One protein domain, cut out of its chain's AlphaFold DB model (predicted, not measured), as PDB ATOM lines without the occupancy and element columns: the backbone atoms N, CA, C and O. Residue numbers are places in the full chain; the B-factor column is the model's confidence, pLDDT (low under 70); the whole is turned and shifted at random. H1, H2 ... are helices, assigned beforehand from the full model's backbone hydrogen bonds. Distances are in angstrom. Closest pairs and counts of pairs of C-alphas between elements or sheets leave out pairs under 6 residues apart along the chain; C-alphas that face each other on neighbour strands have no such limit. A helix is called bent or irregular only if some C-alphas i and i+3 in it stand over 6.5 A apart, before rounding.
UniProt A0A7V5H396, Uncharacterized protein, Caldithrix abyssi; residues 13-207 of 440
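What this domain is: This is residues 13 to 207 of the 440 residues of an uncharacterized protein of Caldithrix abyssi (UniProt A0A7V5H396). Four long helices, H2, H3, H5 and H6, cross one another steeply to make the core, joined in a ring of contacts from H2 to H3 to H5 to H6 and back to H2. H1 and H7 lie loosely beside the first part of H2 at one end, while at the other end H4 and two long links reach out as a loop-rich arm. The printed part has 195 residues with seven named helices, H1 to H7 in chain order, and no named strand: the class is all helix. It is compact, with a radius of gyration of the C-alphas of 18.1 A and spans of 57 by 45 by 25 A.

How they stand to each other: H6, residues 160 to 184, has a kink of 47 degrees near residue 178. It touches H2, residues 28 to 52, closest at the C-alphas of Asn 28 and Leu 184, 5.2 A; they run opposite ways at a tilt of 35.4 degrees, only just steep. H2 has a kink of 30 degrees near residue 44. H2 touches H3, residues 63 to 86, closest at the C-alphas of Met 37 and Ala 70, 4.8 A, opposite ways at a steep tilt of 45 degrees. H5, residues 126 to 150, was assigned as one helix by its hydrogen bonds but is bent, with C-alphas 137 and 140 7.0 A apart; its arms, H5a and H5b, stand at 23 degrees. H5a touches H6 with residues 130 to 135 alone, closest at the C-alphas of Leu 135 and Asn 170, 5.8 A. H5b touches H3, closest at the C-alphas of Leu 73 and Thr 142, 6.2 A. H3 and H6 are apart. H7, residues 193 to 206, is close to but not clearly touching H2, at the C-alphas of Tyr 31 and Phe 196, 7.3 A. H1, residues 13 to 18, is likewise close to H2, at the C-alphas of Phe 15 and Tyr 34, 7.0 A. H4, residues 103 to 108, touches no helix. Every O i to N i+4 pair is within hydrogen-bond range in H1, H4, H5a, H5b and H7, against 17 of 21 in H2, 19 of 20 in H3 and 18 of 21 in H6.

Where its parts are: H2 spans 34.9 A, H6 34.3 A, H3 31.9 A and H7 19.6 A; H5a, residues 126 to 137, spans 15.7 A and H5b, residues 140 to 150, 15.0 A. H1 begins at C-alpha 13, (-26.523, -29.037, 157.290), and H7 ends at C-alpha 206, (-17.692, -35.750, 165.029).

The domain as a whole: The C-alphas farthest apart are those of Ser 115 and Trp 207, 60.5 A. The printed part has no cut. The links from H3 to H4 and from H4 to H5 are long. Mean pLDDT of the printed part is 79.6; it is under 70 in 34 residues, among them 109 to 123 and 201 to 207.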
ATOM      1  N   ALA A  13     -26.038 -28.634 158.605       79.25
ATOM      2  CA  ALA A  13     -26.523 -29.037 157.290       79.25
ATOM      3  C   ALA A  13     -28.058 -28.970 157.175       79.25
ATOM      4  O   ALA A  13     -28.578 -28.442 156.185       79.25
ATOM      5  N   ASP A  14     -28.785 -29.457 158.185       81.00
ATOM      6  CA  ASP A  14     -30.251 -29.424 158.198       81.00
ATOM      7  C   ASP A  14     -30.783 -28.002 158.339       81.00
ATOM      8  O   ASP A  14     -31.718 -27.630 157.626       81.00
ATOM      9  N   PHE A  15     -30.151 -27.180 159.184       86.94
ATOM     10  CA  PHE A  15     -30.482 -25.761 159.297       86.94
ATOM     11  C   PHE A  15     -30.336 -25.052 157.948       86.94
ATOM     12  O   PHE A  15     -31.279 -24.414 157.491       86.94
ATOM     13  N   ILE A  16     -29.190 -25.204 157.275       85.00
ATOM     14  CA  ILE A  16     -28.901 -24.548 155.986       85.00
ATOM     15  C   ILE A  16     -29.915 -24.963 154.923       85.00
ATOM     16  O   ILE A  16     -30.435 -24.127 154.179       85.00
ATOM     17  N   LYS A  17     -30.233 -26.259 154.876       84.19
ATOM     18  CA  LYS A  17     -31.225 -26.808 153.956       84.19
ATOM     19  C   LYS A  17     -32.625 -26.259 154.237       84.19
ATOM     20  O   LYS A  17     -33.330 -25.929 153.287       84.19
ATOM     21  N   ALA A  18     -33.018 -26.163 155.506       84.38
ATOM     22  CA  ALA A  18     -34.308 -25.613 155.916       84.38
ATOM     23  C   ALA A  18     -34.405 -24.098 155.670       84.38
ATOM     24  O   ALA A  18     -35.469 -23.608 155.302       84.38
ATOM     25  N   TRP A  19     -33.293 -23.371 155.805       87.00
ATOM     26  CA  TRP A  19     -33.218 -21.931 155.551       87.00
ATOM     27  C   TRP A  19     -33.188 -21.560 154.065       87.00
ATOM     28  O   TRP A  19     -33.239 -20.374 153.742       87.00
ATOM     29  N   GLU A  20     -33.097 -22.548 153.167       86.44
ATOM     30  CA  GLU A  20     -33.043 -22.367 151.709       86.44
ATOM     31  C   GLU A  20     -31.953 -21.370 151.256       86.44
ATOM     32  O   GLU A  20     -32.125 -20.647 150.272       86.44
ATOM     33  N   LYS A  21     -30.822 -21.330 151.975       85.69
ATOM     34  CA  LYS A  21     -29.671 -20.449 151.709       85.69
ATOM     35  C   LYS A  21     -28.419 -21.257 151.398       85.69
ATOM     36  O   LYS A  21     -28.224 -22.346 151.935       85.69
ATOM     37  N   GLU A  22     -27.531 -20.709 150.575       83.12
ATOM     38  CA  GLU A  22     -26.170 -21.245 150.446       83.12
ATOM     39  C   GLU A  22     -25.274 -20.706 151.579       83.12
ATOM     40  O   GLU A  22     -25.529 -19.635 152.128       83.12
ATOM     41  N   VAL A  23     -24.203 -21.428 151.943       80.19
ATOM     42  CA  VAL A  23     -23.352 -21.082 153.108       80.19
ATOM     43  C   VAL A  23     -22.844 -19.637 153.061       80.19
ATOM     44  O   VAL A  23     -22.829 -18.945 154.076       80.19
ATOM     45  N   TYR A  24     -22.501 -19.138 151.869       81.75
ATOM     46  CA  TYR A  24     -22.014 -17.767 151.692       81.75
ATOM     47  C   TYR A  24     -23.089 -16.678 151.819       81.75
ATOM     48  O   TYR A  24     -22.757 -15.490 151.839       81.75
ATOM     49  N   GLU A  25     -24.362 -17.061 151.880       85.56
ATOM     50  CA  GLU A  25     -25.507 -16.167 152.068       85.56
ATOM     51  C   GLU A  25     -25.924 -16.069 153.543       85.56
ATOM     52  O   GLU A  25     -26.765 -15.236 153.888       85.56
ATOM     53  N   LEU A  26     -25.335 -16.896 154.415       88.81
ATOM     54  CA  LEU A  26     -25.641 -16.922 155.840       88.81
ATOM     55  C   LEU A  26     -25.033 -15.722 156.561       88.81
ATOM     56  O   LEU A  26     -23.888 -15.314 156.334       88.81
ATOM     57  N   THR A  27     -25.825 -15.171 157.469       90.50
ATOM     58  CA  THR A  27     -25.512 -13.962 158.226       90.50
ATOM     59  C   THR A  27     -25.355 -14.248 159.716       90.50
ATOM     60  O   THR A  27     -25.739 -15.309 160.210       90.50
ATOM     61  N   ASN A  28     -24.824 -13.286 160.471       85.44
ATOM     62  CA  ASN A  28     -24.744 -13.386 161.931       85.44
ATOM     63  C   ASN A  28     -26.115 -13.582 162.592       85.44
ATOM     64  O   ASN A  28     -26.198 -14.220 163.640       85.44
ATOM     65  N   LEU A  29     -27.190 -13.054 161.994       90.75
ATOM     66  CA  LEU A  29     -28.551 -13.313 162.455       90.75
ATOM     67  C   LEU A  29     -28.959 -14.774 162.238       90.75
ATOM     68  O   LEU A  29     -29.556 -15.368 163.134       90.75
ATOM     69  N   ASP A  30     -28.608 -15.361 161.092       89.75
ATOM     70  CA  ASP A  30     -28.868 -16.781 160.823       89.75
ATOM     71  C   ASP A  30     -28.095 -17.661 161.819       89.75
ATOM     72  O   ASP A  30     -28.673 -18.554 162.433       89.75
ATOM     73  N   TYR A  31     -26.822 -17.342 162.076       87.88
ATOM     74  CA  TYR A  31     -26.003 -18.055 163.063       87.88
ATOM     75  C   TYR A  31     -26.549 -17.922 164.493       87.88
ATOM     76  O   TYR A  31     -26.647 -18.906 165.223       87.88
ATOM     77  N   PHE A  32     -26.967 -16.720 164.899       88.62
ATOM     78  CA  PHE A  32     -27.611 -16.521 166.199       88.62
ATOM     79  C   PHE A  32     -28.916 -17.322 166.318       88.62
ATOM     80  O   PHE A  32     -29.201 -17.889 167.371       88.62
ATOM     81  N   THR A  33     -29.697 -17.385 165.239       91.62
ATOM     82  CA  THR A  33     -30.952 -18.147 165.194       91.62
ATOM     83  C   THR A  33     -30.682 -19.644 165.332       91.62
ATOM     84  O   THR A  33     -31.310 -20.290 166.167       91.62
ATOM     85  N   TYR A  34     -29.672 -20.167 164.632       89.81
ATOM     86  CA  TYR A  34     -29.196 -21.544 164.791       89.81
ATOM     87  C   TYR A  34     -28.816 -21.879 166.245       89.81
ATOM     88  O   TYR A  34     -29.272 -22.885 166.797       89.81
ATOM     89  N   LEU A  35     -28.020 -21.016 166.892       85.50
ATOM     90  CA  LEU A  35     -27.633 -21.193 168.298       85.50
ATOM     91  C   LEU A  35     -28.851 -21.190 169.225       85.50
ATOM     92  O   LEU A  35     -28.916 -21.964 170.180       85.50
ATOM     93  N   LEU A  36     -29.827 -20.329 168.943       91.44
ATOM     94  CA  LEU A  36     -31.050 -20.227 169.725       91.44
ATOM     95  C   LEU A  36     -31.922 -21.466 169.619       91.44
ATOM     96  O   LEU A  36     -32.414 -21.934 170.642       91.44
ATOM     97  N   MET A  37     -32.101 -21.995 168.414       91.25
ATOM     98  CA  MET A  37     -32.908 -23.190 168.195       91.25
ATOM     99  C   MET A  37     -32.345 -24.370 168.988       91.25
ATOM    100  O   MET A  37     -33.066 -24.970 169.783       91.25
ATOM    101  N   ASN A  38     -31.040 -24.623 168.856       84.06
ATOM    102  CA  ASN A  38     -30.364 -25.697 169.581       84.06
ATOM    103  C   ASN A  38     -30.359 -25.460 171.101       84.06
ATOM    104  O   ASN A  38     -30.665 -26.372 171.865       84.06
ATOM    105  N   SER A  39     -30.101 -24.229 171.557       86.62
ATOM    106  CA  SER A  39     -30.107 -23.912 172.990       86.62
ATOM    107  C   SER A  39     -31.497 -24.047 173.615       86.62
ATOM    108  O   SER A  39     -31.626 -24.577 174.715       86.62
ATOM    109  N   VAL A  40     -32.558 -23.579 172.950       88.62
ATOM    110  CA  VAL A  40     -33.921 -23.714 173.480       88.62
ATOM    111  C   VAL A  40     -34.343 -25.178 173.494       88.62
ATOM    112  O   VAL A  40     -34.865 -25.618 174.517       88.62
ATOM    113  N   ALA A  41     -34.079 -25.927 172.420       86.81
ATOM    114  CA  ALA A  41     -34.368 -27.357 172.346       86.81
ATOM    115  C   ALA A  41     -33.727 -28.127 173.513       86.81
ATOM    116  O   ALA A  41     -34.428 -28.786 174.282       86.81
ATOM    117  N   GLU A  42     -32.428 -27.911 173.738       82.81
ATOM    118  CA  GLU A  42     -31.684 -28.514 174.847       82.81
ATOM    119  C   GLU A  42     -32.281 -28.156 176.212       82.81
ATOM    120  O   GLU A  42     -32.433 -29.003 177.092       82.81
ATOM    121  N   GLN A  43     -32.643 -26.891 176.422       82.94
ATOM    122  CA  GLN A  43     -33.167 -26.434 177.709       82.94
ATOM    123  C   GLN A  43     -34.588 -26.947 177.978       82.94
ATOM    124  O   GLN A  43     -34.967 -27.104 179.144       82.94
ATOM    125  N   LEU A  44     -35.380 -27.220 176.939       86.19
ATOM    126  CA  LEU A  44     -36.687 -27.856 177.099       86.19
ATOM    127  C   LEU A  44     -36.537 -29.274 177.651       86.19
ATOM    128  O   LEU A  44     -37.160 -29.590 178.669       86.19
ATOM    129  N   GLU A  45     -35.656 -30.070 177.044       78.50
ATOM    130  CA  GLU A  45     -35.404 -31.454 177.453       78.50
ATOM    131  C   GLU A  45     -34.705 -31.544 178.813       78.50
ATOM    132  O   GLU A  45     -35.165 -32.250 179.706       78.50
ATOM    133  N   THR A  46     -33.637 -30.776 179.020       75.12
ATOM    134  CA  THR A  46     -32.780 -30.930 180.210       75.12
ATOM    135  C   THR A  46     -33.289 -30.188 181.444       75.12
ATOM    136  O   THR A  46     -32.930 -30.532 182.569       75.12
ATOM    137  N   SER A  47     -34.101 -29.137 181.270       78.88
ATOM    138  CA  SER A  47     -34.487 -28.248 182.376       78.88
ATOM    139  C   SER A  47     -35.991 -28.093 182.562       78.88
ATOM    140  O   SER A  47     -36.433 -28.027 183.710       78.88
ATOM    141  N   PHE A  48     -36.788 -27.997 181.492       86.19
ATOM    142  CA  PHE A  48     -38.226 -27.742 181.623       86.19
ATOM    143  C   PHE A  48     -39.027 -29.019 181.895       86.19
ATOM    144  O   PHE A  48     -39.687 -29.110 182.933       86.19
ATOM    145  N   PHE A  49     -38.953 -30.009 181.002       84.38
ATOM    146  CA  PHE A  49     -39.736 -31.245 181.117       84.38
ATOM    147  C   PHE A  49     -39.434 -32.072 182.381       84.38
ATOM    148  O   PHE A  49     -40.393 -32.527 183.010       84.38
ATOM    149  N   PRO A  50     -38.181 -32.171 182.877       77.12
ATOM    150  CA  PRO A  50     -37.882 -32.890 184.119       77.12
ATOM    151  C   PRO A  50     -38.576 -32.302 185.357       77.12
ATOM    152  O   PRO A  50     -38.717 -32.969 186.376       77.12
ATOM    153  N   GLN A  51     -39.044 -31.052 185.300       77.06
ATOM    154  CA  GLN A  51     -39.761 -30.409 186.407       77.06
ATOM    155  C   GLN A  51     -41.275 -30.686 186.403       77.06
ATOM    156  O   GLN A  51     -41.989 -30.156 187.262       77.06
ATOM    157  N   LEU A  52     -41.788 -31.464 185.442       72.44
ATOM    158  CA  LEU A  52     -43.223 -31.709 185.242       72.44
ATOM    159  C   LEU A  52     -43.725 -33.060 185.789       72.44
ATOM    160  O   LEU A  52     -44.846 -33.448 185.468       72.44
ATOM    161  N   PHE A  53     -42.952 -33.754 186.639       53.09
ATOM    162  CA  PHE A  53     -43.320 -35.058 187.221       53.09
ATOM    163  C   PHE A  53     -44.819 -35.169 187.584       53.09
ATOM    164  O   PHE A  53     -45.314 -34.451 188.458       53.09
ATOM    165  N   ASN A  54     -45.506 -36.130 186.949       53.38
ATOM    166  CA  ASN A  54     -46.920 -36.504 187.131       53.38
ATOM    167  C   ASN A  54     -48.001 -35.527 186.620       53.38
ATOM    168  O   ASN A  54     -49.155 -35.667 187.036       53.38
ATOM    169  N   VAL A  55     -47.694 -34.554 185.752       52.47
ATOM    170  CA  VAL A  55     -48.707 -33.587 185.282       52.47
ATOM    171  C   VAL A  55     -48.673 -33.436 183.754       52.47
ATOM    172  O   VAL A  55     -47.804 -32.766 183.212       52.47
ATOM    173  N   ASP A  56     -49.660 -34.060 183.104       58.94
ATOM    174  CA  ASP A  56     -50.068 -33.928 181.694       58.94
ATOM    175  C   ASP A  56     -49.049 -34.373 180.622       58.94
ATOM    176  O   ASP A  56     -48.405 -33.554 179.971       58.94
ATOM    177  N   GLU A  57     -48.994 -35.689 180.366       62.06
ATOM    178  CA  GLU A  57     -48.222 -36.310 179.267       62.06
ATOM    179  C   GLU A  57     -48.497 -35.678 177.889       62.06
ATOM    180  O   GLU A  57     -47.612 -35.648 177.043       62.06
ATOM    181  N   GLU A  58     -49.700 -35.132 177.670       71.50
ATOM    182  CA  GLU A  58     -50.106 -34.494 176.407       71.50
ATOM    183  C   GLU A  58     -49.360 -33.181 176.097       71.50
ATOM    184  O   GLU A  58     -49.453 -32.673 174.981       71.50
ATOM    185  N   LEU A  59     -48.655 -32.602 177.078       78.44
ATOM    186  CA  LEU A  59     -47.901 -31.349 176.932       78.44
ATOM    187  C   LEU A  59     -46.384 -31.543 176.952       78.44
ATOM    188  O   LEU A  59     -45.634 -30.574 177.087       78.44
ATOM    189  N   ILE A  60     -45.936 -32.790 176.856       81.94
ATOM    190  CA  ILE A  60     -44.523 -33.129 176.773       81.94
ATOM    191  C   ILE A  60     -44.208 -33.500 175.329       81.94
ATOM    192  O   ILE A  60     -44.921 -34.295 174.723       81.94
ATOM    193  N   LEU A  61     -43.138 -32.911 174.801       83.88
ATOM    194  CA  LEU A  61     -42.740 -33.040 173.404       83.88
ATOM    195  C   LEU A  61     -41.704 -34.152 173.228       83.88
ATOM    196  O   LEU A  61     -40.815 -34.301 174.068       83.88
ATOM    197  N   ASN A  62     -41.800 -34.913 172.138       79.75
ATOM    198  CA  ASN A  62     -40.717 -35.791 171.673       79.75
ATOM    199  C   ASN A  62     -39.631 -34.995 170.915       79.75
ATOM    200  O   ASN A  62     -39.795 -33.798 170.678       79.75
ATOM    201  N   ASN A  63     -38.528 -35.637 170.515       74.94
ATOM    202  CA  ASN A  63     -37.411 -34.925 169.876       74.94
ATOM    203  C   ASN A  63     -37.799 -34.241 168.560       74.94
ATOM    204  O   ASN A  63     -37.407 -33.099 168.329       74.94
ATOM    205  N   GLU A  64     -38.597 -34.898 167.715       80.69
ATOM    206  CA  GLU A  64     -39.073 -34.300 166.462       80.69
ATOM    207  C   GLU A  64     -39.949 -33.068 166.731       80.69
ATOM    208  O   GLU A  64     -39.829 -32.043 166.061       80.69
ATOM    209  N   GLU A  65     -40.806 -33.134 167.748       87.56
ATOM    210  CA  GLU A  65     -41.684 -32.043 168.170       87.56
ATOM    211  C   GLU A  65     -40.906 -30.885 168.810       87.56
ATOM    212  O   GLU A  65     -41.221 -29.725 168.542       87.56
ATOM    213  N   ILE A  66     -39.870 -31.173 169.606       86.69
ATOM    214  CA  ILE A  66     -38.946 -30.165 170.145       86.69
ATOM    215  C   ILE A  66     -38.229 -29.461 168.993       86.69
ATOM    216  O   ILE A  66     -38.195 -28.229 168.958       86.69
ATOM    217  N   THR A  67     -37.703 -30.226 168.036       84.88
ATOM    218  CA  THR A  67     -37.037 -29.695 166.845       84.88
ATOM    219  C   THR A  67     -37.988 -28.818 166.032       84.88
ATOM    220  O   THR A  67     -37.638 -27.687 165.696       84.88
ATOM    221  N   ASN A  68     -39.221 -29.267 165.787       89.19
ATOM    222  CA  ASN A  68     -40.230 -28.483 165.070       89.19
ATOM    223  C   ASN A  68     -40.584 -27.183 165.807       89.19
ATOM    224  O   ASN A  68     -40.599 -26.112 165.197       89.19
ATOM    225  N   LEU A  69     -40.806 -27.238 167.124       93.25
ATOM    226  CA  LEU A  69     -41.040 -26.037 167.927       93.25
ATOM    227  C   LEU A  69     -39.840 -25.080 167.862       93.25
ATOM    228  O   LEU A  69     -40.031 -23.868 167.746       93.25
ATOM    229  N   ALA A  70     -38.613 -25.605 167.903       93.25
ATOM    230  CA  ALA A  70     -37.401 -24.808 167.763       93.25
ATOM    231  C   ALA A  70     -37.340 -24.112 166.393       93.25
ATOM    232  O   ALA A  70     -37.063 -22.913 166.353       93.25
ATOM    233  N   PHE A  71     -37.689 -24.796 165.296       91.94
ATOM    234  CA  PHE A  71     -37.825 -24.179 163.969       91.94
ATOM    235  C   PHE A  71     -38.848 -23.040 163.956       91.94
ATOM    236  O   PHE A  71     -38.516 -21.924 163.553       91.94
ATOM    237  N   HIS A  72     -40.054 -23.267 164.485       92.00
ATOM    238  CA  HIS A  72     -41.074 -22.217 164.550       92.00
ATOM    239  C   HIS A  72     -40.636 -21.010 165.392       92.00
ATOM    240  O   HIS A  72     -40.963 -19.863 165.059       92.00
ATOM    241  N   LEU A  73     -39.886 -21.245 166.475       93.69
ATOM    242  CA  LEU A  73     -39.308 -20.184 167.300       93.69
ATOM    243  C   LEU A  73     -38.217 -19.421 166.550       93.69
ATOM    244  O   LEU A  73     -38.202 -18.191 166.620       93.69
ATOM    245  N   GLY A  74     -37.346 -20.124 165.825       91.62
ATOM    246  CA  GLY A  74     -36.301 -19.534 164.993       91.62
ATOM    247  C   GLY A  74     -36.879 -18.595 163.934       91.62
ATOM    248  O   GLY A  74     -36.519 -17.417 163.902       91.62
ATOM    249  N   ASP A  75     -37.857 -19.072 163.163       90.31
ATOM    250  CA  ASP A  75     -38.558 -18.284 162.140       90.31
ATOM    251  C   ASP A  75     -39.223 -17.036 162.730       90.31
ATOM    252  O   ASP A  75     -39.069 -15.915 162.230       90.31
ATOM    253  N   SER A  76     -39.968 -17.221 163.824       92.38
ATOM    254  CA  SER A  76     -40.714 -16.138 164.471       92.38
ATOM    255  C   SER A  76     -39.771 -15.077 165.038       92.38
ATOM    256  O   SER A  76     -40.025 -13.876 164.907       92.38
ATOM    257  N   LEU A  77     -38.651 -15.505 165.625       92.12
ATOM    258  CA  LEU A  77     -37.638 -14.614 166.167       92.12
ATOM    259  C   LEU A  77     -36.902 -13.849 165.065       92.12
ATOM    260  O   LEU A  77     -36.751 -12.629 165.180       92.12
ATOM    261  N   GLN A  78     -36.466 -14.530 164.003       89.69
ATOM    262  CA  GLN A  78     -35.792 -13.887 162.876       89.69
ATOM    263  C   GLN A  78     -36.702 -12.829 162.250       89.69
ATOM    264  O   GLN A  78     -36.307 -11.669 162.101       89.69
ATOM    265  N   LEU A  79     -37.966 -13.184 162.001       88.62
ATOM    266  CA  LEU A  79     -38.965 -12.260 161.476       88.62
ATOM    267  C   LEU A  79     -39.187 -11.059 162.403       88.62
ATOM    268  O   LEU A  79     -39.322  -9.921 161.934       88.62
ATOM    269  N   PHE A  80     -39.244 -11.301 163.716       88.88
ATOM    270  CA  PHE A  80     -39.374 -10.247 164.714       88.88
ATOM    271  C   PHE A  80     -38.169  -9.305 164.679       88.88
ATOM    272  O   PHE A  80     -38.357  -8.085 164.652       88.88
ATOM    273  N   PHE A  81     -36.952  -9.843 164.638       89.00
ATOM    274  CA  PHE A  81     -35.737  -9.044 164.591       89.00
ATOM    275  C   PHE A  81     -35.623  -8.224 163.305       89.00
ATOM    276  O   PHE A  81     -35.393  -7.011 163.383       89.00
ATOM    277  N   ASP A  82     -35.881  -8.822 162.146       83.62
ATOM    278  CA  ASP A  82     -35.815  -8.128 160.858       83.62
ATOM    279  C   ASP A  82     -36.819  -6.974 160.781       83.62
ATOM    280  O   ASP A  82     -36.469  -5.835 160.447       83.62
ATOM    281  N   LYS A  83     -38.079  -7.241 161.144       81.38
ATOM    282  CA  LYS A  83     -39.158  -6.252 161.017       81.38
ATOM    283  C   LYS A  83     -39.134  -5.198 162.115       81.38
ATOM    284  O   LYS A  83     -39.423  -4.034 161.838       81.38
ATOM    285  N   ASN A  84     -38.813  -5.590 163.348       75.69
ATOM    286  CA  ASN A  84     -39.028  -4.746 164.524       75.69
ATOM    287  C   ASN A  84     -37.742  -4.270 165.194       75.69
ATOM    288  O   ASN A  84     -37.835  -3.376 166.027       75.69
ATOM    289  N   CYS A  85     -36.564  -4.812 164.862       80.38
ATOM    290  CA  CYS A  85     -35.321  -4.487 165.571       80.38
ATOM    291  C   CYS A  85     -34.219  -3.914 164.668       80.38
ATOM    292  O   CYS A  85     -33.628  -2.897 165.035       80.38
ATOM    293  N   PHE A  86     -33.967  -4.512 163.501       78.62
ATOM    294  CA  PHE A  86     -32.835  -4.148 162.633       78.62
ATOM    295  C   PHE A  86     -33.198  -3.277 161.429       78.62
ATOM    296  O   PHE A  86     -32.315  -2.667 160.832       78.62
ATOM    297  N   GLY A  87     -34.488  -3.155 161.104       67.06
ATOM    298  CA  GLY A  87     -34.963  -2.216 160.089       67.06
ATOM    299  C   GLY A  87     -34.906  -0.758 160.562       67.06
ATOM    300  O   GLY A  87     -33.952  -0.030 160.314       67.06
ATOM    301  N   SER A  88     -35.973  -0.299 161.223       59.91
ATOM    302  CA  SER A  88     -36.161   1.115 161.598       59.91
ATOM    303  C   SER A  88     -36.393   1.342 163.097       59.91
ATOM    304  O   SER A  88     -36.770   2.448 163.477       59.91
ATOM    305  N   CYS A  89     -36.141   0.340 163.958       68.00
ATOM    306  CA  CYS A  89     -36.259   0.495 165.416       68.00
ATOM    307  C   CYS A  89     -35.205   1.503 165.913       68.00
ATOM    308  O   CYS A  89     -34.014   1.184 165.946       68.00
ATOM    309  N   PRO A  90     -35.605   2.707 166.370       62.47
ATOM    310  CA  PRO A  90     -34.654   3.700 166.867       62.47
ATOM    311  C   PRO A  90     -34.027   3.276 168.201       62.47
ATOM    312  O   PRO A  90     -33.042   3.866 168.638       62.47
ATOM    313  N   LEU A  91     -34.576   2.238 168.840       67.00
ATOM    314  CA  LEU A  91     -34.036   1.650 170.056       67.00
ATOM    315  C   LEU A  91     -32.884   0.674 169.785       67.00
ATOM    316  O   LEU A  91     -32.180   0.365 170.739       67.00
ATOM    317  N   ASN A  92     -32.656   0.217 168.546       70.12
ATOM    318  CA  ASN A  92     -31.709  -0.861 168.228       70.12
ATOM    319  C   ASN A  92     -31.827  -2.016 169.243       70.12
ATOM    320  O   ASN A  92     -30.964  -2.254 170.090       70.12
ATOM    321  N   CYS A  93     -33.008  -2.615 169.211       70.19
ATOM    322  CA  CYS A  93     -33.681  -3.283 170.309       70.19
ATOM    323  C   CYS A  93     -32.854  -4.372 171.072       70.19
ATOM    324  O   CYS A  93     -32.875  -4.334 172.305       70.19
ATOM    325  N   PRO A  94     -32.077  -5.278 170.434       75.62
ATOM    326  CA  PRO A  94     -31.281  -6.290 171.149       75.62
ATOM    327  C   PRO A  94     -29.929  -5.782 171.676       75.62
ATOM    328  O   PRO A  94     -29.245  -6.494 172.405       75.62
ATOM    329  N   ASN A  95     -29.539  -4.548 171.349       76.56
ATOM    330  CA  ASN A  95     -28.243  -3.989 171.718       76.56
ATOM    331  C   ASN A  95     -28.335  -3.102 172.967       76.56
ATOM    332  O   ASN A  95     -29.234  -2.260 173.103       76.56
ATOM    333  N   GLN A  96     -27.333  -3.220 173.843       78.12
ATOM    334  CA  GLN A  96     -27.217  -2.424 175.072       78.12
ATOM    335  C   GLN A  96     -28.436  -2.594 175.996       78.12
ATOM    336  O   GLN A  96     -29.048  -1.615 176.420       78.12
ATOM    337  N   LEU A  97     -28.786  -3.839 176.332       81.00
ATOM    338  CA  LEU A  97     -29.998  -4.197 177.086       81.00
ATOM    339  C   LEU A  97     -30.187  -3.428 178.414       81.00
ATOM    340  O   LEU A  97     -31.318  -3.156 178.823       81.00
ATOM    341  N   GLN A  98     -29.096  -3.002 179.056       81.44
ATOM    342  CA  GLN A  98     -29.128  -2.224 180.304       81.44
ATOM    343  C   GLN A  98     -29.429  -0.726 180.113       81.44
ATOM    344  O   GLN A  98     -29.580   0.013 181.090       81.44
ATOM    345  N   GLN A  99     -29.518  -0.244 178.872       83.19
ATOM    346  CA  GLN A  99     -29.839   1.149 178.587       83.19
ATOM    347  C   GLN A  99     -31.265   1.471 179.058       83.19
ATOM    348  O   GLN A  99     -32.224   0.749 178.768       83.19
ATOM    349  N   LYS A 100     -31.405   2.584 179.786       82.12
ATOM    350  CA  LYS A 100     -32.713   3.114 180.183       82.12
ATOM    351  C   LYS A 100     -33.440   3.669 178.966       82.12
ATOM    352  O   LYS A 100     -32.826   4.348 178.147       82.12
ATOM    353  N   VAL A 101     -34.738   3.404 178.893       75.25
ATOM    354  CA  VAL A 101     -35.597   3.883 177.806       75.25
ATOM    355  C   VAL A 101     -36.424   5.055 178.315       75.25
ATOM    356  O   VAL A 101     -37.015   4.986 179.394       75.25
ATOM    357  N   SER A 102     -36.428   6.149 177.560       73.94
ATOM    358  CA  SER A 102     -37.223   7.337 177.858       73.94
ATOM    359  C   SER A 102     -38.506   7.376 177.027       73.94
ATOM    360  O   SER A 102     -38.670   6.652 176.045       73.94
ATOM    361  N   GLN A 103     -39.424   8.264 177.397       70.88
ATOM    362  CA  GLN A 103     -40.658   8.500 176.650       70.88
ATOM    363  C   GLN A 103     -40.431   8.918 175.207       70.88
ATOM    364  O   GLN A 103     -41.122   8.446 174.306       70.88
ATOM    365  N   GLU A 104     -39.446   9.782 174.991       72.12
ATOM    366  CA  GLU A 104     -39.095  10.252 173.659       72.12
ATOM    367  C   GLU A 104     -38.665   9.096 172.755       72.12
ATOM    368  O   GLU A 104     -38.934   9.127 171.555       72.12
ATOM    369  N   ASP A 105     -38.046   8.058 173.318       71.56
ATOM    370  CA  ASP A 105     -37.590   6.906 172.548       71.56
ATOM    371  C   ASP A 105     -38.765   6.027 172.090       71.56
ATOM    372  O   ASP A 105     -38.787   5.576 170.944       71.56
ATOM    373  N   PHE A 106     -39.790   5.847 172.933       69.56
ATOM    374  CA  PHE A 106     -41.019   5.137 172.554       69.56
ATOM    375  C   PHE A 106     -41.848   5.899 171.513       69.56
ATOM    376  O   PHE A 106     -42.419   5.277 170.614       69.56
ATOM    377  N   ILE A 107     -41.898   7.232 171.614       68.25
ATOM    378  CA  ILE A 107     -42.558   8.100 170.627       68.25
ATOM    379  C   ILE A 107     -41.835   8.001 169.280       68.25
ATOM    380  O   ILE A 107     -42.471   7.758 168.256       68.25
ATOM    381  N   LYS A 108     -40.500   8.127 169.273       70.81
ATOM    382  CA  LYS A 108     -39.684   7.986 168.052       70.81
ATOM    383  C   LYS A 108     -39.830   6.604 167.421       70.81
ATOM    384  O   LYS A 108     -39.809   6.498 166.200       70.81
ATOM    385  N   ALA A 109     -39.992   5.564 168.238       65.81
ATOM    386  CA  ALA A 109     -40.248   4.200 167.778       65.81
ATOM    387  C   ALA A 109     -41.685   3.972 167.279       65.81
ATOM    388  O   ALA A 109     -42.002   2.865 166.855       65.81
ATOM    389  N   GLY A 110     -42.571   4.973 167.363       66.25
ATOM    390  CA  GLY A 110     -43.976   4.851 166.967       66.25
ATOM    391  C   GLY A 110     -44.803   3.926 167.865       66.25
ATOM    392  O   GLY A 110     -45.923   3.575 167.503       66.25
ATOM    393  N   LYS A 111     -44.274   3.528 169.032       64.75
ATOM    394  CA  LYS A 111     -44.942   2.602 169.960       64.75
ATOM    395  C   LYS A 111     -46.018   3.282 170.806       64.75
ATOM    396  O   LYS A 111     -46.944   2.614 171.256       64.75
ATOM    397  N   ILE A 112     -45.903   4.596 171.025       63.94
ATOM    398  CA  ILE A 112     -46.881   5.391 171.776       63.94
ATOM    399  C   ILE A 112     -47.154   6.734 171.080       63.94
ATOM    400  O   ILE A 112     -46.225   7.334 170.534       63.94
ATOM    401  N   PRO A 113     -48.397   7.247 171.114       61.91
ATOM    402  CA  PRO A 113     -48.698   8.599 170.655       61.91
ATOM    403  C   PRO A 113     -47.976   9.662 171.496       61.91
ATOM    404  O   PRO A 113     -47.864   9.513 172.717       61.91
ATOM    405  N   GLU A 114     -47.595  10.782 170.867       62.41
ATOM    406  CA  GLU A 114     -46.967  11.950 171.523       62.41
ATOM    407  C   GLU A 114     -47.764  12.488 172.726       62.41
ATOM    408  O   GLU A 114     -47.195  13.091 173.631       62.41
ATOM    409  N   SER A 115     -49.079  12.253 172.766       58.94
ATOM    410  CA  SER A 115     -49.996  12.744 173.799       58.94
ATOM    411  C   SER A 115     -50.117  11.857 175.047       58.94
ATOM    412  O   SER A 115     -50.932  12.156 175.920       58.94
ATOM    413  N   THR A 116     -49.366  10.758 175.146       57.09
ATOM    414  CA  THR A 116     -49.523   9.773 176.233       57.09
ATOM    415  C   THR A 116     -48.663  10.151 177.441       57.09
ATOM    416  O   THR A 116     -47.447  10.141 177.323       57.09
ATOM    417  N   GLU A 117     -49.240  10.460 178.608       53.62
ATOM    418  CA  GLU A 117     -48.459  10.695 179.840       53.62
ATOM    419  C   GLU A 117     -47.760   9.404 180.316       53.62
ATOM    420  O   GLU A 117     -48.357   8.326 180.331       53.62
ATOM    421  N   PHE A 118     -46.486   9.506 180.719       47.41
ATOM    422  CA  PHE A 118     -45.556   8.386 180.961       47.41
ATOM    423  C   PHE A 118     -45.814   7.553 182.235       47.41
ATOM    424  O   PHE A 118     -44.886   7.073 182.879       47.41
ATOM    425  N   GLY A 119     -47.079   7.391 182.620       45.78
ATOM    426  CA  GLY A 119     -47.495   6.655 183.815       45.78
ATOM    427  C   GLY A 119     -47.945   5.210 183.577       45.78
ATOM    428  O   GLY A 119     -48.331   4.556 184.539       45.78
ATOM    429  N   VAL A 120     -47.946   4.713 182.330       46.09
ATOM    430  CA  VAL A 120     -48.640   3.450 181.977       46.09
ATOM    431  C   VAL A 120     -47.722   2.368 181.380       46.09
ATOM    432  O   VAL A 120     -48.101   1.202 181.361       46.09
ATOM    433  N   TYR A 121     -46.488   2.691 180.974       51.94
ATOM    434  CA  TYR A 121     -45.545   1.698 180.436       51.94
ATOM    435  C   TYR A 121     -44.486   1.322 181.480       51.94
ATOM    436  O   TYR A 121     -43.621   2.119 181.827       51.94
ATOM    437  N   ALA A 122     -44.553   0.087 181.982       54.53
ATOM    438  CA  ALA A 122     -43.702  -0.434 183.057       54.53
ATOM    439  C   ALA A 122     -42.265  -0.807 182.627       54.53
ATOM    440  O   ALA A 122     -41.514  -1.384 183.414       54.53
ATOM    441  N   CYS A 123     -41.857  -0.499 181.394       66.19
ATOM    442  CA  CYS A 123     -40.542  -0.879 180.888       66.19
ATOM    443  C   CYS A 123     -39.512   0.237 181.117       66.19
ATOM    444  O   CYS A 123     -39.482   1.238 180.406       66.19
ATOM    445  N   THR A 124     -38.648   0.060 182.116       72.38
ATOM    446  CA  THR A 124     -37.614   1.040 182.497       72.38
ATOM    447  C   THR A 124     -36.273   0.842 181.781       72.38
ATOM    448  O   THR A 124     -35.448   1.756 181.750       72.38
ATOM    449  N   THR A 125     -36.036  -0.347 181.227       81.69
ATOM    450  CA  THR A 125     -34.808  -0.742 180.515       81.69
ATOM    451  C   THR A 125     -35.158  -1.430 179.201       81.69
ATOM    452  O   THR A 125     -36.257  -1.979 179.059       81.69
ATOM    453  N   LYS A 126     -34.226  -1.422 178.241       83.12
ATOM    454  CA  LYS A 126     -34.392  -2.140 176.968       83.12
ATOM    455  C   LYS A 126     -34.620  -3.630 177.180       83.12
ATOM    456  O   LYS A 126     -35.480  -4.191 176.522       83.12
ATOM    457  N   GLU A 127     -33.922  -4.232 178.140       84.75
ATOM    458  CA  GLU A 127     -34.115  -5.632 178.523       84.75
ATOM    459  C   GLU A 127     -35.575  -5.940 178.869       84.75
ATOM    460  O   GLU A 127     -36.141  -6.899 178.358       84.75
ATOM    461  N   HIS A 128     -36.207  -5.105 179.698       82.31
ATOM    462  CA  HIS A 128     -37.601  -5.307 180.087       82.31
ATOM    463  C   HIS A 128     -38.541  -5.115 178.884       82.31
ATOM    464  O   HIS A 128     -39.450  -5.917 178.687       82.31
ATOM    465  N   CYS A 129     -38.282  -4.108 178.039       79.38
ATOM    466  CA  CYS A 129     -39.042  -3.919 176.796       79.38
ATOM    467  C   CYS A 129     -38.952  -5.161 175.906       79.38
ATOM    468  O   CYS A 129     -39.971  -5.674 175.459       79.38
ATOM    469  N   LEU A 130     -37.730  -5.649 175.688       85.50
ATOM    470  CA  LEU A 130     -37.448  -6.780 174.820       85.50
ATOM    471  C   LEU A 130     -38.062  -8.063 175.375       85.50
ATOM    472  O   LEU A 130     -38.711  -8.776 174.627       85.50
ATOM    473  N   LYS A 131     -37.952  -8.317 176.685       86.75
ATOM    474  CA  LYS A 131     -38.598  -9.461 177.345       86.75
ATOM    475  C   LYS A 131     -40.109  -9.483 177.108       86.75
ATOM    476  O   LYS A 131     -40.684 -10.547 176.900       86.75
ATOM    477  N   HIS A 132     -40.751  -8.319 177.176       84.00
ATOM    478  CA  HIS A 132     -42.187  -8.196 176.951       84.00
ATOM    479  C   HIS A 132     -42.548  -8.315 175.463       84.00
ATOM    480  O   HIS A 132     -43.539  -8.957 175.126       84.00
ATOM    481  N   ASP A 133     -41.765  -7.716 174.567       84.75
ATOM    482  CA  ASP A 133     -41.988  -7.835 173.126       84.75
ATOM    483  C   ASP A 133     -41.796  -9.287 172.652       84.75
ATOM    484  O   ASP A 133     -42.649  -9.799 171.937       84.75
ATOM    485  N   LEU A 134     -40.737  -9.973 173.096       89.38
ATOM    486  CA  LEU A 134     -40.482 -11.383 172.785       89.38
ATOM    487  C   LEU A 134     -41.617 -12.281 173.278       89.38
ATOM    488  O   LEU A 134     -42.113 -13.104 172.514       89.38
ATOM    489  N   LEU A 135     -42.094 -12.068 174.509       89.25
ATOM    490  CA  LEU A 135     -43.217 -12.828 175.056       89.25
ATOM    491  C   LEU A 135     -44.456 -12.739 174.158       89.25
ATOM    492  O   LEU A 135     -45.096 -13.754 173.908       89.25
ATOM    493  N   ASN A 136     -44.785 -11.537 173.677       82.94
ATOM    494  CA  ASN A 136     -46.028 -11.292 172.945       82.94
ATOM    495  C   ASN A 136     -45.932 -11.559 171.442       82.94
ATOM    496  O   ASN A 136     -46.921 -11.971 170.857       82.94
ATOM    497  N   TYR A 137     -44.793 -11.274 170.813       85.00
ATOM    498  CA  TYR A 137     -44.651 -11.326 169.352       85.00
ATOM    499  C   TYR A 137     -43.869 -12.536 168.850       85.00
ATOM    500  O   TYR A 137     -43.810 -12.752 167.642       85.00
ATOM    501  N   VAL A 138     -43.231 -13.277 169.756       90.69
ATOM    502  CA  VAL A 138     -42.464 -14.475 169.423       90.69
ATOM    503  C   VAL A 138     -43.019 -15.634 170.237       90.69
ATOM    504  O   VAL A 138     -43.791 -16.434 169.735       90.69
ATOM    505  N   THR A 139     -42.714 -15.704 171.529       91.94
ATOM    506  CA  THR A 139     -42.862 -16.953 172.279       91.94
ATOM    507  C   THR A 139     -44.308 -17.394 172.502       91.94
ATOM    508  O   THR A 139     -44.600 -18.573 172.325       91.94
ATOM    509  N   SER A 140     -45.214 -16.494 172.903       91.88
ATOM    510  CA  SER A 140     -46.600 -16.883 173.207       91.88
ATOM    511  C   SER A 140     -47.323 -17.388 171.964       91.88
ATOM    512  O   SER A 140     -47.879 -18.482 171.997       91.88
ATOM    513  N   ASP A 141     -47.292 -16.619 170.875       88.88
ATOM    514  CA  ASP A 141     -47.985 -16.982 169.637       88.88
ATOM    515  C   ASP A 141     -47.386 -18.257 169.036       88.88
ATOM    516  O   ASP A 141     -48.132 -19.183 168.734       88.88
ATOM    517  N   THR A 142     -46.052 -18.373 168.974       93.50
ATOM    518  CA  THR A 142     -45.390 -19.573 168.445       93.50
ATOM    519  C   THR A 142     -45.756 -20.837 169.220       93.50
ATOM    520  O   THR A 142     -46.114 -21.845 168.615       93.50
ATOM    521  N   VAL A 143     -45.683 -20.809 170.556       93.25
ATOM    522  CA  VAL A 143     -45.979 -21.997 171.373       93.25
ATOM    523  C   VAL A 143     -47.462 -22.354 171.278       93.25
ATOM    524  O   VAL A 143     -47.802 -23.521 171.106       93.25
ATOM    525  N   LEU A 144     -48.363 -21.370 171.373       91.81
ATOM    526  CA  LEU A 144     -49.800 -21.635 171.298       91.81
ATOM    527  C   LEU A 144     -50.212 -22.172 169.923       91.81
ATOM    528  O   LEU A 144     -50.989 -23.127 169.858       91.81
ATOM    529  N   ASP A 145     -49.676 -21.602 168.843       90.62
ATOM    530  CA  ASP A 145     -49.958 -22.055 167.483       90.62
ATOM    531  C   ASP A 145     -49.401 -23.460 167.236       90.62
ATOM    532  O   ASP A 145     -50.130 -24.299 166.708       90.62
ATOM    533  N   PHE A 146     -48.188 -23.764 167.709       93.25
ATOM    534  CA  PHE A 146     -47.604 -25.105 167.618       93.25
ATOM    535  C   PHE A 146     -48.497 -26.162 168.288       93.25
ATOM    536  O   PHE A 146     -48.904 -27.154 167.675       93.25
ATOM    537  N   TYR A 147     -48.907 -25.918 169.537       90.00
ATOM    538  CA  TYR A 147     -49.770 -26.854 170.264       90.00
ATOM    539  C   TYR A 147     -51.173 -26.976 169.659       90.00
ATOM    540  O   TYR A 147     -51.782 -28.052 169.721       90.00
ATOM    541  N   ARG A 148     -51.707 -25.896 169.081       87.62
ATOM    542  CA  ARG A 148     -53.051 -25.880 168.490       87.62
ATOM    543  C   ARG A 148     -53.091 -26.489 167.091       87.62
ATOM    544  O   ARG A 148     -54.071 -27.158 166.765       87.62
ATOM    545  N   TYR A 149     -52.101 -26.219 166.248       86.69
ATOM    546  CA  TYR A 149     -52.162 -26.541 164.821       86.69
ATOM    547  C   TYR A 149     -51.298 -27.737 164.440       86.69
ATOM    548  O   TYR A 149     -51.783 -28.586 163.682       86.69
ATOM    549  N   ASP A 150     -50.097 -27.849 165.003       85.19
ATOM    550  CA  ASP A 150     -49.170 -28.930 164.657       85.19
ATOM    551  C   ASP A 150     -49.477 -30.174 165.486       85.19
ATOM    552  O   ASP A 150     -49.802 -31.227 164.929       85.19
ATOM    553  N   LEU A 151     -49.539 -30.019 166.811       85.31
ATOM    554  CA  LEU A 151     -49.922 -31.107 167.720       85.31
ATOM    555  C   LEU A 151     -51.431 -31.346 167.797       85.31
ATOM    556  O   LEU A 151     -51.878 -32.400 168.246       85.31
ATOM    557  N   LYS A 152     -52.241 -30.374 167.356       84.00
ATOM    558  CA  LYS A 152     -53.717 -30.450 167.351       84.00
ATOM    559  C   LYS A 152     -54.312 -30.772 168.723       84.00
ATOM    560  O   LYS A 152     -55.349 -31.436 168.821       84.00
ATOM    561  N   THR A 153     -53.672 -30.286 169.782       79.25
ATOM    562  CA  THR A 153     -54.169 -30.460 171.147       79.25
ATOM    563  C   THR A 153     -55.457 -29.662 171.360       79.25
ATOM    564  O   THR A 153     -55.712 -28.643 170.714       79.25
ATOM    565  N   THR A 154     -56.300 -30.123 172.288       77.00
ATOM    566  CA  THR A 154     -57.509 -29.383 172.712       77.00
ATOM    567  C   THR A 154     -57.265 -28.509 173.941       77.00
ATOM    568  O   THR A 154     -58.206 -27.945 174.514       77.00
ATOM    569  N   THR A 155     -56.000 -28.395 174.346       79.19
ATOM    570  CA  THR A 155     -55.559 -27.654 175.519       79.19
ATOM    571  C   THR A 155     -55.908 -26.180 175.369       79.19
ATOM    572  O   THR A 155     -55.746 -25.578 174.309       79.19
ATOM    573  N   LYS A 156     -56.429 -25.588 176.443       82.12
ATOM    574  CA  LYS A 156     -56.757 -24.165 176.455       82.12
ATOM    575  C   LYS A 156     -55.496 -23.323 176.583       82.12
ATOM    576  O   LYS A 156     -54.580 -23.681 177.319       82.12
ATOM    577  N   ASP A 157     -55.522 -22.154 175.960       82.06
ATOM    578  CA  ASP A 157     -54.409 -21.203 175.960       82.06
ATOM    579  C   ASP A 157     -54.002 -20.771 177.392       82.06
ATOM    580  O   ASP A 157     -52.848 -20.435 177.634       82.06
ATOM    581  N   ASP A 158     -54.911 -20.835 178.377       83.12
ATOM    582  CA  ASP A 158     -54.657 -20.518 179.792       83.12
ATOM    583  C   ASP A 158     -54.121 -21.698 180.631       83.12
ATOM    584  O   ASP A 158     -54.027 -21.591 181.858       83.12
ATOM    585  N   HIS A 159     -53.748 -22.818 180.000       85.31
ATOM    586  CA  HIS A 159     -53.244 -23.989 180.713       85.31
ATOM    587  C   HIS A 159     -51.953 -23.670 181.493       85.31
ATOM    588  O   HIS A 159     -51.000 -23.152 180.904       85.31
ATOM    589  N   PRO A 160     -51.855 -24.012 182.795       84.75
ATOM    590  CA  PRO A 160     -50.714 -23.623 183.626       84.75
ATOM    591  C   PRO A 160     -49.359 -24.098 183.093       84.75
ATOM    592  O   PRO A 160     -48.376 -23.367 183.187       84.75
ATOM    593  N   VAL A 161     -49.298 -25.306 182.524       86.62
ATOM    594  CA  VAL A 161     -48.059 -25.861 181.952       86.62
ATOM    595  C   VAL A 161     -47.657 -25.114 180.679       86.62
ATOM    596  O   VAL A 161     -46.498 -24.729 180.565       86.62
ATOM    597  N   LEU A 162     -48.604 -24.810 179.780       88.19
ATOM    598  CA  LEU A 162     -48.329 -24.018 178.573       88.19
ATOM    599  C   LEU A 162     -47.862 -22.609 178.933       88.19
ATOM    600  O   LEU A 162     -46.874 -22.122 178.394       88.19
ATOM    601  N   GLN A 163     -48.508 -21.975 179.910       89.38
ATOM    602  CA  GLN A 163     -48.088 -20.664 180.393       89.38
ATOM    603  C   GLN A 163     -46.681 -20.709 181.002       89.38
ATOM    604  O   GLN A 163     -45.871 -19.821 180.738       89.38
ATOM    605  N   ARG A 164     -46.341 -21.757 181.766       90.00
ATOM    606  CA  ARG A 164     -44.974 -21.957 182.274       90.00
ATOM    607  C   ARG A 164     -43.964 -22.167 181.145       90.00
ATOM    608  O   ARG A 164     -42.891 -21.580 181.220       90.00
ATOM    609  N   LEU A 165     -44.308 -22.952 180.124       92.06
ATOM    610  CA  LEU A 165     -43.464 -23.215 178.954       92.06
ATOM    611  C   LEU A 165     -43.158 -21.925 178.190       92.06
ATOM    612  O   LEU A 165     -41.998 -21.625 177.922       92.06
ATOM    613  N   ILE A 166     -44.187 -21.116 177.926       93.88
ATOM    614  CA  ILE A 166     -44.060 -19.817 177.258       93.88
ATOM    615  C   ILE A 166     -43.091 -18.904 178.022       93.88
ATOM    616  O   ILE A 166     -42.175 -18.327 177.438       93.88
ATOM    617  N   HIS A 167     -43.253 -18.783 179.342       91.69
ATOM    618  CA  HIS A 167     -42.362 -17.943 180.145       91.69
ATOM    619  C   HIS A 167     -40.939 -18.507 180.203       91.69
ATOM    620  O   HIS A 167     -39.982 -17.740 180.109       91.69
ATOM    621  N   PHE A 168     -40.805 -19.830 180.315       93.75
ATOM    622  CA  PHE A 168     -39.514 -20.510 180.323       93.75
ATOM    623  C   PHE A 168     -38.738 -20.257 179.028       93.75
ATOM    624  O   PHE A 168     -37.599 -19.796 179.091       93.75
ATOM    625  N   ILE A 169     -39.355 -20.488 177.865       95.38
ATOM    626  CA  ILE A 169     -38.718 -20.248 176.563       95.38
ATOM    627  C   ILE A 169     -38.323 -18.775 176.440       95.38
ATOM    628  O   ILE A 169     -37.187 -18.480 176.080       95.38
ATOM    629  N   ASN A 170     -39.213 -17.845 176.797       93.81
ATOM    630  CA  ASN A 170     -38.928 -16.413 176.707       93.81
ATOM    631  C   ASN A 170     -37.719 -16.002 177.568       93.81
ATOM    632  O   ASN A 170     -36.880 -15.209 177.135       93.81
ATOM    633  N   ASP A 171     -37.598 -16.568 178.772       91.62
ATOM    634  CA  ASP A 171     -36.447 -16.335 179.646       91.62
ATOM    635  C   ASP A 171     -35.152 -16.905 179.044       91.62
ATOM    636  O   ASP A 171     -34.128 -16.218 179.052       91.62
ATOM    637  N   LYS A 172     -35.193 -18.103 178.445       91.75
ATOM    638  CA  LYS A 172     -34.023 -18.712 177.784       91.75
ATOM    639  C   LYS A 172     -33.571 -17.944 176.548       91.75
ATOM    640  O   LYS A 172     -32.374 -17.712 176.390       91.75
ATOM    641  N   VAL A 173     -34.511 -17.477 175.727       91.94
ATOM    642  CA  VAL A 173     -34.215 -16.598 174.587       91.94
ATOM    643  C   VAL A 173     -33.516 -15.325 175.068       91.94
ATOM    644  O   VAL A 173     -32.465 -14.955 174.544       91.94
ATOM    645  N   LEU A 174     -34.052 -14.666 176.100       88.88
ATOM    646  CA  LEU A 174     -33.462 -13.440 176.636       88.88
ATOM    647  C   LEU A 174     -32.061 -13.669 177.224       88.88
ATOM    648  O   LEU A 174     -31.172 -12.833 177.041       88.88
ATOM    649  N   ASP A 175     -31.857 -14.781 177.927       87.38
ATOM    650  CA  ASP A 175     -30.557 -15.147 178.487       87.38
ATOM    651  C   ASP A 175     -29.516 -15.411 177.396       87.38
ATOM    652  O   ASP A 175     -28.368 -14.981 177.538       87.38
ATOM    653  N   LEU A 176     -29.906 -16.041 176.286       86.06
ATOM    654  CA  LEU A 176     -29.006 -16.245 175.154       86.06
ATOM    655  C   LEU A 176     -28.638 -14.922 174.473       86.06
ATOM    656  O   LEU A 176     -27.463 -14.687 174.198       86.06
ATOM    657  N   ILE A 177     -29.598 -14.007 174.288       87.19
ATOM    658  CA  ILE A 177     -29.318 -12.658 173.758       87.19
ATOM    659  C   ILE A 177     -28.293 -11.935 174.646       87.19
ATOM    660  O   ILE A 177     -27.391 -11.272 174.135       87.19
ATOM    661  N   LYS A 178     -28.385 -12.071 175.975       83.44
ATOM    662  CA  LYS A 178     -27.421 -11.456 176.904       83.44
ATOM    663  C   LYS A 178     -26.017 -12.046 176.796       83.44
ATOM    664  O   LYS A 178     -25.054 -11.300 176.967       83.44
ATOM    665  N   LYS A 179     -25.908 -13.361 176.600       80.25
ATOM    666  CA  LYS A 179     -24.625 -14.079 176.561       80.25
ATOM    667  C   LYS A 179     -23.936 -13.939 175.204       80.25
ATOM    668  O   LYS A 179     -22.799 -13.487 175.154       80.25
ATOM    669  N   GLU A 180     -24.662 -14.247 174.132       76.62
ATOM    670  CA  GLU A 180     -24.116 -14.424 172.777       76.62
ATOM    671  C   GLU A 180     -24.587 -13.353 171.780       76.62
ATOM    672  O   GLU A 180     -24.047 -13.222 170.683       76.62
ATOM    673  N   GLY A 181     -25.596 -12.550 172.137       76.31
ATOM    674  CA  GLY A 181     -26.198 -11.594 171.206       76.31
ATOM    675  C   GLY A 181     -25.303 -10.398 170.881       76.31
ATOM    676  O   GLY A 181     -25.326  -9.897 169.765       76.31
ATOM    677  N   ASP A 182     -24.478  -9.937 171.818       75.75
ATOM    678  CA  ASP A 182     -23.707  -8.697 171.667       75.75
ATOM    679  C   ASP A 182     -22.682  -8.687 170.501       75.75
ATOM    680  O   ASP A 182     -22.542  -7.635 169.868       75.75
ATOM    681  N   PRO A 183     -21.945  -9.775 170.186       77.00
ATOM    682  CA  PRO A 183     -21.107  -9.832 168.984       77.00
ATOM    683  C   PRO A 183     -21.907 -10.032 167.686       77.00
ATOM    684  O   PRO A 183     -21.538  -9.454 166.667       77.00
ATOM    685  N   LEU A 184     -23.005 -10.794 167.716       82.69
ATOM    686  CA  LEU A 184     -23.734 -11.219 166.512       82.69
ATOM    687  C   LEU A 184     -24.809 -10.205 166.077       82.69
ATOM    688  O   LEU A 184     -24.903  -9.828 164.911       82.69
ATOM    689  N   LEU A 185     -25.583  -9.681 167.026       84.44
ATOM    690  CA  LEU A 185     -26.740  -8.805 166.795       84.44
ATOM    691  C   LEU A 185     -26.373  -7.317 166.650       84.44
ATOM    692  O   LEU A 185     -27.236  -6.484 166.358       84.44
ATOM    693  N   LYS A 186     -25.096  -6.946 166.827       83.44
ATOM    694  CA  LYS A 186     -24.592  -5.605 166.457       83.44
ATOM    695  C   LYS A 186     -24.407  -5.448 164.955       83.44
ATOM    696  O   LYS A 186     -24.575  -4.341 164.444       83.44
ATOM    697  N   ALA A 187     -24.066  -6.537 164.277       83.44
ATOM    698  CA  ALA A 187     -23.863  -6.585 162.839       83.44
ATOM    699  C   ALA A 187     -24.611  -7.801 162.258       83.44
ATOM    700  O   ALA A 187     -23.983  -8.740 161.773       83.44
ATOM    701  N   PRO A 188     -25.958  -7.805 162.331       86.19
ATOM    702  CA  PRO A 188     -26.773  -8.983 162.028       86.19
ATOM    703  C   PRO A 188     -26.674  -9.426 160.566       86.19
ATOM    704  O   PRO A 188     -26.845 -10.603 160.291       86.19
ATOM    705  N   ASN A 189     -26.371  -8.497 159.651       88.62
ATOM    706  CA  ASN A 189     -26.260  -8.750 158.211       88.62
ATOM    707  C   ASN A 189     -24.829  -9.080 157.758       88.62
ATOM    708  O   ASN A 189     -24.611  -9.286 156.563       88.62
ATOM    709  N   ASP A 190     -23.850  -9.066 158.667       88.44
ATOM    710  CA  ASP A 190     -22.488  -9.457 158.319       88.44
ATOM    711  C   ASP A 190     -22.451 -10.960 158.039       88.44
ATOM    712  O   ASP A 190     -23.194 -11.744 158.631       88.44
ATOM    713  N   ASN A 191     -21.596 -11.340 157.095       88.62
ATOM    714  CA  ASN A 191     -21.466 -12.710 156.629       88.62
ATOM    715  C   ASN A 191     -20.920 -13.622 157.746       88.62
ATOM    716  O   ASN A 191     -19.919 -13.289 158.381       88.62
ATOM    717  N   ALA A 192     -21.564 -14.776 157.934       87.88
ATOM    718  CA  ALA A 192     -21.227 -15.780 158.943       87.88
ATOM    719  C   ALA A 192     -20.730 -17.107 158.337       87.88
ATOM    720  O   ALA A 192     -20.724 -18.124 159.027       87.88
ATOM    721  N   SER A 193     -20.298 -17.115 157.069       81.69
ATOM    722  CA  SER A 193     -19.854 -18.341 156.373       81.69
ATOM    723  C   SER A 193     -18.771 -19.064 157.160       81.69
ATOM    724  O   SER A 193     -18.904 -20.248 157.411       81.69
ATOM    725  N   GLU A 194     -17.757 -18.341 157.654       76.25
ATOM    726  CA  GLU A 194     -16.668 -18.944 158.437       76.25
ATOM    727  C   GLU A 194     -17.151 -19.589 159.747       76.25
ATOM    728  O   GLU A 194     -16.495 -20.494 160.259       76.25
ATOM    729  N   LEU A 195     -18.264 -19.118 160.322       81.31
ATOM    730  CA  LEU A 195     -18.847 -19.705 161.530       81.31
ATOM    731  C   LEU A 195     -19.594 -20.999 161.197       81.31
ATOM    732  O   LEU A 195     -19.444 -21.982 161.917       81.31
ATOM    733  N   PHE A 196     -20.343 -21.020 160.092       77.25
ATOM    734  CA  PHE A 196     -21.038 -22.218 159.620       77.25
ATOM    735  C   PHE A 196     -20.090 -23.262 159.022       77.25
ATOM    736  O   PHE A 196     -20.281 -24.441 159.282       77.25
ATOM    737  N   ASP A 197     -19.037 -22.858 158.313       74.62
ATOM    738  CA  ASP A 197     -18.006 -23.767 157.799       74.62
ATOM    739  C   ASP A 197     -17.347 -24.539 158.949       74.62
ATOM    740  O   ASP A 197     -17.173 -25.749 158.859       74.62
ATOM    741  N   ARG A 198     -17.067 -23.874 160.081       72.56
ATOM    742  CA  ARG A 198     -16.563 -24.551 161.288       72.56
ATOM    743  C   ARG A 198     -17.565 -25.539 161.876       72.56
ATOM    744  O   ARG A 198     -17.143 -26.577 162.370       72.56
ATOM    745  N   LEU A 199     -18.861 -25.221 161.847       71.88
ATOM    746  CA  LEU A 199     -19.901 -26.143 162.308       71.88
ATOM    747  C   LEU A 199     -20.028 -27.354 161.381       71.88
ATOM    748  O   LEU A 199     -20.143 -28.466 161.871       71.88
ATOM    749  N   ILE A 200     -19.948 -27.160 160.064       72.31
ATOM    750  CA  ILE A 200     -19.993 -28.251 159.083       72.31
ATOM    751  C   ILE A 200     -18.747 -29.136 159.211       72.31
ATOM    752  O   ILE A 200     -18.864 -30.356 159.253       72.31
ATOM    753  N   GLU A 201     -17.557 -28.538 159.333       67.00
ATOM    754  CA  GLU A 201     -16.316 -29.278 159.598       67.00
ATOM    755  C   GLU A 201     -16.406 -30.066 160.910       67.00
ATOM    756  O   GLU A 201     -15.835 -31.152 161.019       67.00
ATOM    757  N   PHE A 202     -17.109 -29.538 161.910       58.34
ATOM    758  CA  PHE A 202     -17.381 -30.252 163.147       58.34
ATOM    759  C   PHE A 202     -18.373 -31.401 162.913       58.34
ATOM    760  O   PHE A 202     -18.032 -32.539 163.224       58.34
ATOM    761  N   ASP A 203     -19.526 -31.170 162.284       58.03
ATOM    762  CA  ASP A 203     -20.520 -32.210 161.967       58.03
ATOM    763  C   ASP A 203     -19.893 -33.381 161.173       58.03
ATOM    764  O   ASP A 203     -20.101 -34.545 161.515       58.03
ATOM    765  N   GLU A 204     -19.033 -33.093 160.185       50.53
ATOM    766  CA  GLU A 204     -18.330 -34.108 159.380       50.53
ATOM    767  C   GLU A 204     -17.252 -34.887 160.159       50.53
ATOM    768  O   GLU A 204     -16.974 -36.047 159.841       50.53
ATOM    769  N   ASN A 205     -16.630 -34.275 161.172       41.31
ATOM    770  CA  ASN A 205     -15.558 -34.900 161.955       41.31
ATOM    771  C   ASN A 205     -16.038 -35.565 163.250       41.31
ATOM    772  O   ASN A 205     -15.261 -36.309 163.856       41.31
ATOM    773  N   THR A 206     -17.273 -35.308 163.693       42.06
ATOM    774  CA  THR A 206     -17.692 -35.750 165.029       42.06
ATOM    775  C   THR A 206     -18.371 -37.115 165.017       42.06
ATOM    776  O   THR A 206     -18.156 -37.863 165.966       42.06
ATOM    777  N   TRP A 207     -19.106 -37.529 163.983       34.88
ATOM    778  CA  TRP A 207     -19.850 -38.794 164.032       34.88
ATOM    779  C   TRP A 207     -19.921 -39.488 162.669       34.88
ATOM    780  O   TRP A 207     -20.664 -39.093 161.779       34.88
TER     781      TRP A 207